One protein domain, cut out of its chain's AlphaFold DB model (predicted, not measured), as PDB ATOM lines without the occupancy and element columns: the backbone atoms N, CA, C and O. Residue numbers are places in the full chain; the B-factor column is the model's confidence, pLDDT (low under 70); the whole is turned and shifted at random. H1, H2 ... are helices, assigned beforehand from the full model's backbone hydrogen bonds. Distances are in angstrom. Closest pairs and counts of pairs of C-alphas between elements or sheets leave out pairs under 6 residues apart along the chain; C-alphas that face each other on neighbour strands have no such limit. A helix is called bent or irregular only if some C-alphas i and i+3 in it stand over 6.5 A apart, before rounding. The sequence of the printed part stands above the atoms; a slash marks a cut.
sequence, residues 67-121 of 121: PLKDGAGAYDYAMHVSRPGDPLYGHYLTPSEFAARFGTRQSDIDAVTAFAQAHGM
ATOM      1  N   PRO A  67      -0.632  -6.183 -49.380       93.50
ATOM      2  CA  PRO A  67      -0.855  -7.613 -49.486       93.50
ATOM      3  C   PRO A  67      -0.121  -8.374 -48.376       93.50
ATOM      4  O   PRO A  67       0.921  -7.951 -47.862       93.50
ATOM      5  N   LEU A  68      -0.659  -9.543 -48.042       96.62
ATOM      6  CA  LEU A  68       0.030 -10.531 -47.220       96.62
ATOM      7  C   LEU A  68       1.254 -11.062 -47.969       96.62
ATOM      8  O   LEU A  68       1.238 -11.185 -49.195       96.62
ATOM      9  N   LYS A  69       2.312 -11.415 -47.233       95.94
ATOM     10  CA  LYS A  69       3.518 -11.988 -47.854       95.94
ATOM     11  C   LYS A  69       3.255 -13.368 -48.463       95.94
ATOM     12  O   LYS A  69       3.900 -13.712 -49.448       95.94
ATOM     13  N   ASP A  70       2.299 -14.098 -47.889       96.19
ATOM     14  CA  ASP A  70       1.788 -15.383 -48.366       96.19
ATOM     15  C   ASP A  70       0.265 -15.449 -48.147       96.19
ATOM     16  O   ASP A  70      -0.227 -15.940 -47.131       96.19
ATOM     17  N   GLY A  71      -0.492 -14.863 -49.079       96.94
ATOM     18  CA  GLY A  71      -1.955 -14.830 -49.002       96.94
ATOM     19  C   GLY A  71      -2.616 -16.185 -49.270       96.94
ATOM     20  O   GLY A  71      -3.617 -16.506 -48.634       96.94
ATOM     21  N   ALA A  72      -2.043 -16.989 -50.169       97.88
ATOM     22  CA  ALA A  72      -2.553 -18.325 -50.474       97.88
ATOM     23  C   ALA A  72      -2.380 -19.258 -49.269       97.88
ATOM     24  O   ALA A  72      -3.351 -19.861 -48.823       97.88
ATOM     25  N   GLY A  73      -1.193 -19.275 -48.654       97.94
ATOM     26  CA  GLY A  73      -0.958 -20.059 -47.447       97.94
ATOM     27  C   GLY A  73      -1.802 -19.601 -46.257       97.94
ATOM     28  O   GLY A  73      -2.225 -20.436 -45.457       97.94
ATOM     29  N   ALA A  74      -2.107 -18.302 -46.146       98.25
ATOM     30  CA  ALA A  74      -3.030 -17.797 -45.128       98.25
ATOM     31  C   ALA A  74      -4.453 -18.347 -45.324       98.25
ATOM     32  O   ALA A  74      -5.090 -18.765 -44.355       98.25
ATOM     33  N   TYR A  75      -4.935 -18.367 -46.571       98.25
ATOM     34  CA  TYR A  75      -6.234 -18.935 -46.926       98.25
ATOM     35  C   TYR A  75      -6.279 -20.444 -46.671       98.25
ATOM     36  O   TYR A  75      -7.182 -20.921 -45.984       98.25
ATOM     37  N   ASP A  76      -5.275 -21.184 -47.142       98.31
ATOM     38  CA  ASP A  76      -5.194 -22.633 -46.954       98.31
ATOM     39  C   ASP A  76      -5.160 -22.987 -45.466       98.31
ATOM     40  O   ASP A  76      -5.924 -23.839 -45.006       98.31
ATOM     41  N   TYR A  77      -4.346 -22.280 -44.675       98.44
ATOM     42  CA  TYR A  77      -4.303 -22.473 -43.227       98.44
ATOM     43  C   TYR A  77      -5.675 -22.255 -42.589       98.44
ATOM     44  O   TYR A  77      -6.102 -23.084 -41.787       98.44
ATOM     45  N   ALA A  78      -6.385 -21.187 -42.975       98.19
ATOM     46  CA  ALA A  78      -7.735 -20.915 -42.492       98.19
ATOM     47  C   ALA A  78      -8.709 -22.058 -42.827       98.19
ATOM     48  O   ALA A  78      -9.526 -22.431 -41.986       98.19
ATOM     49  N   MET A  79      -8.598 -22.665 -44.013       98.44
ATOM     50  CA  MET A  79      -9.423 -23.817 -44.385       98.44
ATOM     51  C   MET A  79      -9.096 -25.057 -43.543       98.44
ATOM     52  O   MET A  79     -10.010 -25.738 -43.077       98.44
ATOM     53  N   HIS A  80      -7.814 -25.340 -43.304       98.44
ATOM     54  CA  HIS A  80      -7.375 -26.490 -42.510       98.44
ATOM     55  C   HIS A  80      -7.819 -26.396 -41.044       98.44
ATOM     56  O   HIS A  80      -8.408 -27.341 -40.517       98.44
ATOM     57  N   VAL A  81      -7.617 -25.246 -40.392       98.44
ATOM     58  CA  VAL A  81      -7.961 -25.092 -38.966       98.44
ATOM     59  C   VAL A  81      -9.462 -25.109 -38.688       98.44
ATOM     60  O   VAL A  81      -9.874 -25.372 -37.557       98.44
ATOM     61  N   SER A  82     -10.287 -24.872 -39.709       97.94
ATOM     62  CA  SER A  82     -11.749 -24.888 -39.611       97.94
ATOM     63  C   SER A  82     -12.396 -26.187 -40.103       97.94
ATOM     64  O   SER A  82     -13.619 -26.309 -40.026       97.94
ATOM     65  N   ARG A  83     -11.625 -27.173 -40.582       98.38
ATOM     66  CA  ARG A  83     -12.154 -28.426 -41.147       98.38
ATOM     67  C   ARG A  83     -12.108 -29.593 -40.147       98.38
ATOM     68  O   ARG A  83     -11.021 -30.075 -39.841       98.38
ATOM     69  N   PRO A  84     -13.254 -30.129 -39.683       97.75
ATOM     70  CA  PRO A  84     -13.267 -31.309 -38.820       97.75
ATOM     71  C   PRO A  84     -12.559 -32.511 -39.463       97.75
ATOM     72  O   PRO A  84     -12.700 -32.764 -40.662       97.75
ATOM     73  N   GLY A  85     -11.801 -33.257 -38.659       97.38
ATOM     74  CA  GLY A  85     -10.999 -34.398 -39.120       97.38
ATOM     75  C   GLY A  85      -9.658 -34.020 -39.763       97.38
ATOM     76  O   GLY A  85      -8.900 -34.909 -40.141       97.38
ATOM     77  N   ASP A  86      -9.346 -32.728 -39.884       98.19
ATOM     78  CA  ASP A  86      -7.998 -32.260 -40.194       98.19
ATOM     79  C   ASP A  86      -7.100 -32.300 -38.940       98.19
ATOM     80  O   ASP A  86      -7.570 -31.925 -37.862       98.19
ATOM     81  N   PRO A  87      -5.817 -32.694 -39.044       97.81
ATOM     82  CA  PRO A  87      -4.876 -32.611 -37.924       97.81
ATOM     83  C   PRO A  87      -4.705 -31.204 -37.334       97.81
ATOM     84  O   PRO A  87      -4.336 -31.080 -36.172       97.81
ATOM     85  N   LEU A  88      -4.952 -30.150 -38.116       97.56
ATOM     86  CA  LEU A  88      -4.874 -28.755 -37.681       97.56
ATOM     87  C   LEU A  88      -6.213 -28.205 -37.171       97.56
ATOM     88  O   LEU A  88      -6.273 -27.041 -36.773       97.56
ATOM     89  N   TYR A  89      -7.281 -29.003 -37.146       98.56
ATOM     90  CA  TYR A  89      -8.591 -28.539 -36.702       98.56
ATOM     91  C   TYR A  89      -8.546 -27.955 -35.283       98.56
ATOM     92  O   TYR A  89      -8.073 -28.593 -34.345       98.56
ATOM     93  N   GLY A  90      -9.057 -26.734 -35.122       98.12
ATOM     94  CA  GLY A  90      -9.071 -26.028 -33.840       98.12
ATOM     95  C   GLY A  90      -7.734 -25.398 -33.427       98.12
ATOM     96  O   GLY A  90      -7.693 -24.695 -32.418       98.12
ATOM     97  N   HIS A  91      -6.660 -25.574 -34.203       98.00
ATOM     98  CA  HIS A  91      -5.348 -24.979 -33.934       98.00
ATOM     99  C   HIS A  91      -5.238 -23.566 -34.528       98.00
ATOM    100  O   HIS A  91      -4.488 -23.310 -35.468       98.00
ATOM    101  N   TYR A  92      -6.013 -22.625 -33.993       98.00
ATOM    102  CA  TYR A  92      -5.997 -21.231 -34.445       98.00
ATOM    103  C   TYR A  92      -4.719 -20.491 -34.038       98.00
ATOM    104  O   TYR A  92      -4.116 -20.782 -33.007       98.00
ATOM    105  N   LEU A  93      -4.340 -19.498 -34.846       98.19
ATOM    106  CA  LEU A  93      -3.240 -18.587 -34.540       98.19
ATOM    107  C   LEU A  93      -3.742 -17.396 -33.728       98.19
ATOM    108  O   LEU A  93      -4.822 -16.858 -33.979       98.19
ATOM    109  N   THR A  94      -2.905 -16.918 -32.816       98.44
ATOM    110  CA  THR A  94      -3.032 -15.574 -32.257       98.44
ATOM    111  C   THR A  94      -2.778 -14.514 -33.339       98.44
ATOM    112  O   THR A  94      -2.096 -14.784 -34.337       98.44
ATOM    113  N   PRO A  95      -3.234 -13.263 -33.141       97.75
ATOM    114  CA  PRO A  95      -2.939 -12.178 -34.078       97.75
ATOM    115  C   PRO A  95      -1.436 -11.993 -34.348       97.75
ATOM    116  O   PRO A  95      -1.036 -11.745 -35.484       97.75
ATOM    117  N   SER A  96      -0.593 -12.161 -33.323       97.75
ATOM    118  CA  SER A  96       0.861 -12.020 -33.458       97.75
ATOM    119  C   SER A  96       1.493 -13.120 -34.313       97.75
ATOM    120  O   SER A  96       2.343 -12.833 -35.152       97.75
ATOM    121  N   GLU A  97       1.032 -14.364 -34.171       98.12
ATOM    122  CA  GLU A  97       1.511 -15.486 -34.982       98.12
ATOM    123  C   GLU A  97       1.046 -15.355 -36.433       98.12
ATOM    124  O   GLU A  97       1.820 -15.621 -37.354       98.12
ATOM    125  N   PHE A  98      -0.182 -14.876 -36.655       97.94
ATOM    126  CA  PHE A  98      -0.666 -14.567 -37.999       97.94
ATOM    127  C   PHE A  98       0.181 -13.471 -38.658       97.94
ATOM    128  O   PHE A  98       0.629 -13.637 -39.792       97.94
ATOM    129  N   ALA A  99       0.459 -12.370 -37.955       96.12
ATOM    130  CA  ALA A  99       1.298 -11.293 -38.478       96.12
ATOM    131  C   ALA A  99       2.724 -11.784 -38.792       96.12
ATOM    132  O   ALA A  99       3.253 -11.531 -39.881       96.12
ATOM    133  N   ALA A 100       3.320 -12.562 -37.887       96.69
ATOM    134  CA  ALA A 100       4.636 -13.153 -38.089       96.69
ATOM    135  C   ALA A 100       4.662 -14.073 -39.320       96.69
ATOM    136  O   ALA A 100       5.534 -13.925 -40.178       96.69
ATOM    137  N   ARG A 101       3.672 -14.962 -39.465       97.38
ATOM    138  CA  ARG A 101       3.643 -15.983 -40.521       97.38
ATOM    139  C   ARG A 101       3.155 -15.476 -41.876       97.38
ATOM    140  O   ARG A 101       3.773 -15.786 -42.887       97.38
ATOM    141  N   PHE A 102       2.094 -14.679 -41.899       98.06
ATOM    142  CA  PHE A 102       1.384 -14.279 -43.120       98.06
ATOM    143  C   PHE A 102       1.328 -12.769 -43.342       98.06
ATOM    144  O   PHE A 102       1.152 -12.332 -44.477       98.06
ATOM    145  N   GLY A 103       1.520 -11.963 -42.293       96.69
ATOM    146  CA  GLY A 103       1.496 -10.502 -42.386       96.69
ATOM    147  C   GLY A 103       2.457  -9.942 -43.440       96.69
ATOM    148  O   GLY A 103       3.401 -10.610 -43.867       96.69
ATOM    149  N   THR A 104       2.227  -8.704 -43.857       96.94
ATOM    150  CA  THR A 104       3.059  -8.003 -44.843       96.94
ATOM    151  C   THR A 104       4.543  -7.986 -44.444       96.94
ATOM    152  O   THR A 104       4.886  -7.986 -43.261       96.94
ATOM    153  N   ARG A 105       5.451  -8.012 -45.431       95.81
ATOM    154  CA  ARG A 105       6.896  -7.897 -45.175       95.81
ATOM    155  C   ARG A 105       7.229  -6.506 -44.646       95.81
ATOM    156  O   ARG A 105       6.702  -5.519 -45.150       95.81
ATOM    157  N   GLN A 106       8.178  -6.428 -43.714       95.44
ATOM    158  CA  GLN A 106       8.640  -5.140 -43.190       95.44
ATOM    159  C   GLN A 106       9.149  -4.217 -44.308       95.44
ATOM    160  O   GLN A 106       8.792  -3.050 -44.329       95.44
ATOM    161  N   SER A 107       9.854  -4.761 -45.306       96.44
ATOM    162  CA  SER A 107      10.322  -4.002 -46.476       96.44
ATOM    163  C   SER A 107       9.203  -3.294 -47.241       96.44
ATOM    164  O   SER A 107       9.404  -2.197 -47.750       96.44
ATOM    165  N   ASP A 108       8.026  -3.915 -47.333       96.06
ATOM    166  CA  ASP A 108       6.898  -3.359 -48.078       96.06
ATOM    167  C   ASP A 108       6.214  -2.260 -47.248       96.06
ATOM    168  O   ASP A 108       5.809  -1.234 -47.791       96.06
ATOM    169  N   ILE A 109       6.149  -2.443 -45.922       96.69
ATOM    170  CA  ILE A 109       5.694  -1.413 -44.975       96.69
ATOM    171  C   ILE A 109       6.622  -0.195 -45.044       96.69
ATOM    172  O   ILE A 109       6.147   0.937 -45.151       96.69
ATOM    173  N   ASP A 110       7.936  -0.420 -45.037       97.81
ATOM    174  CA  ASP A 110       8.942   0.640 -45.102       97.81
ATOM    175  C   ASP A 110       8.851   1.401 -46.433       97.81
ATOM    176  O   ASP A 110       8.879   2.633 -46.450       97.81
ATOM    177  N   ALA A 111       8.659   0.689 -47.550       96.88
ATOM    178  CA  ALA A 111       8.500   1.296 -48.869       96.88
ATOM    179  C   ALA A 111       7.250   2.186 -48.956       96.88
ATOM    180  O   ALA A 111       7.326   3.312 -49.454       96.88
ATOM    181  N   VAL A 112       6.108   1.719 -48.440       96.44
ATOM    182  CA  VAL A 112       4.870   2.513 -48.413       96.44
ATOM    183  C   VAL A 112       4.989   3.693 -47.450       96.44
ATOM    184  O   VAL A 112       4.491   4.772 -47.753       96.44
ATOM    185  N   THR A 113       5.703   3.537 -46.337       97.12
ATOM    186  CA  THR A 113       5.975   4.634 -45.396       97.12
ATOM    187  C   THR A 113       6.851   5.714 -46.034       97.12
ATOM    188  O   THR A 113       6.565   6.902 -45.900       97.12
ATOM    189  N   ALA A 114       7.889   5.323 -46.777       97.62
ATOM    190  CA  ALA A 114       8.733   6.261 -47.511       97.62
ATOM    191  C   ALA A 114       7.952   6.984 -48.624       97.62
ATOM    192  O   ALA A 114       8.085   8.197 -48.782       97.62
ATOM    193  N   PHE A 115       7.093   6.266 -49.356       96.38
ATOM    194  CA  PHE A 115       6.165   6.858 -50.327       96.38
ATOM    195  C   PHE A 115       5.216   7.868 -49.657       96.38
ATOM    196  O   PHE A 115       5.102   8.997 -50.133       96.38
ATOM    197  N   ALA A 116       4.636   7.447 -48.527       95.31
ATOM    198  CA  ALA A 116       4.039   8.221 -47.441       95.31
ATOM    199  C   ALA A 116       4.558   9.663 -47.346       95.31
ATOM    200  O   ALA A 116       3.984  10.657 -47.800       95.31
ATOM    201  N   GLN A 117       5.762   9.692 -46.785       96.31
ATOM    202  CA  GLN A 117       6.510  10.876 -46.400       96.31
ATOM    203  C   GLN A 117       6.936  11.713 -47.607       96.31
ATOM    204  O   GLN A 117       6.852  12.938 -47.560       96.31
ATOM    205  N   ALA A 118       7.353  11.071 -48.704       97.25
ATOM    206  CA  ALA A 118       7.776  11.766 -49.919       97.25
ATOM    207  C   ALA A 118       6.651  12.599 -50.561       97.25
ATOM    208  O   ALA A 118       6.939  13.555 -51.279       97.25
ATOM    209  N   HIS A 119       5.387  12.263 -50.285       93.69
ATOM    210  CA  HIS A 119       4.211  12.963 -50.806       93.69
ATOM    211  C   HIS A 119       3.481  13.804 -49.746       93.69
ATOM    212  O   HIS A 119       2.407  14.332 -50.030       93.69
ATOM    213  N   GLY A 120       4.056  13.961 -48.547       91.38
ATOM    214  CA  GLY A 120       3.492  14.804 -47.488       91.38
ATOM    215  C   GLY A 120       2.173  14.289 -46.907       91.38
ATOM    216  O   GLY A 120       1.348  15.102 -46.486       91.38
ATOM    217  N   MET A 121       1.970  12.969 -46.926       91.81
ATOM    218  CA  MET A 121       0.857  12.291 -46.254       91.81
ATOM    219  C   MET A 121       1.195  11.940 -44.806       91.81
ATOM    220  O   MET A 121       2.386  11.675 -44.517       91.81
TER     221      MET A 121
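What this domain is: This is residues 67 to 121 of the 121 residues of a protein of Xanthomonas translucens pv. arrhenatheri LMG 727 (UniProt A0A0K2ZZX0). A long, narrow model: H3 runs out from one end as an arm, with residues 114 to 120 sticking out free, while toward the other end H1 and the link of residues 82 to 94 make an open loop that runs out, turns and folds back to the short H2. The three helices make no packed bundle, since each is apart from the other two, and the arm H3 and the loop between H1 and H2 make the length. The printed part has 55 residues with three named helices, in the order H1, H2, H3, and no named strand; the class is all helix. It is only just extended, close to loose, with a radius of gyration of the C-alphas of 15.5 A, and the C-alphas span 52 by 18 by 15 A.

Where its parts are: Start with H3, the longest helix, residues 106 to 118. Find C-alpha 106 at (8.640, -5.140, -43.190); from there the helix runs 18.2 A to C-alpha 118 at (7.776, 11.766, -49.919), with y changing most. Go back along the chain to H2, residues 95 to 101, a short helix of 7 residues. H1 is residues 71 to 81, 15.6 A from C-alpha 71 at (-1.955, -14.830, -49.002) to C-alpha 81. Beyond it, look for the turn at Gly 85, whose C-alpha is at (-10.999, -34.398, -39.120); by Pro 95, where H2 begins, y is back at -12.178.

How they stand to each other: Begin again at H3, which is apart from H2, the helix before it in the chain. A tight link of 4 residues joins them, residues 102 to 105. H3 is also apart from H1. Look next at H1 and H2: they are apart, but only just, their closest C-alphas being 8.2 A from each other. A long link of 13 residues, 82 to 94, joins them. In the backbone of H1, H2 and H3, you will find every O i to N i+4 pair within hydrogen-bond range. None of the helices is bent or irregular.

The domain as a whole: The two C-alphas farthest apart are those of Gly 85 and Gly 120, at 52.0 A, while the first and last printed C-alphas, Pro 67 and Met 121, are 20.2 A apart. Residues 114 to 120, of which 114 to 118 belong to H3, stand free. The C-alphas of residues 82 to 94, with no named element, lie 11 to 25 A from the mean of the C-alphas. The printed part has no cut and ends at residue 121, the chain's last. The mean pLDDT of the printed part is 97.1, and no printed residue is under 70.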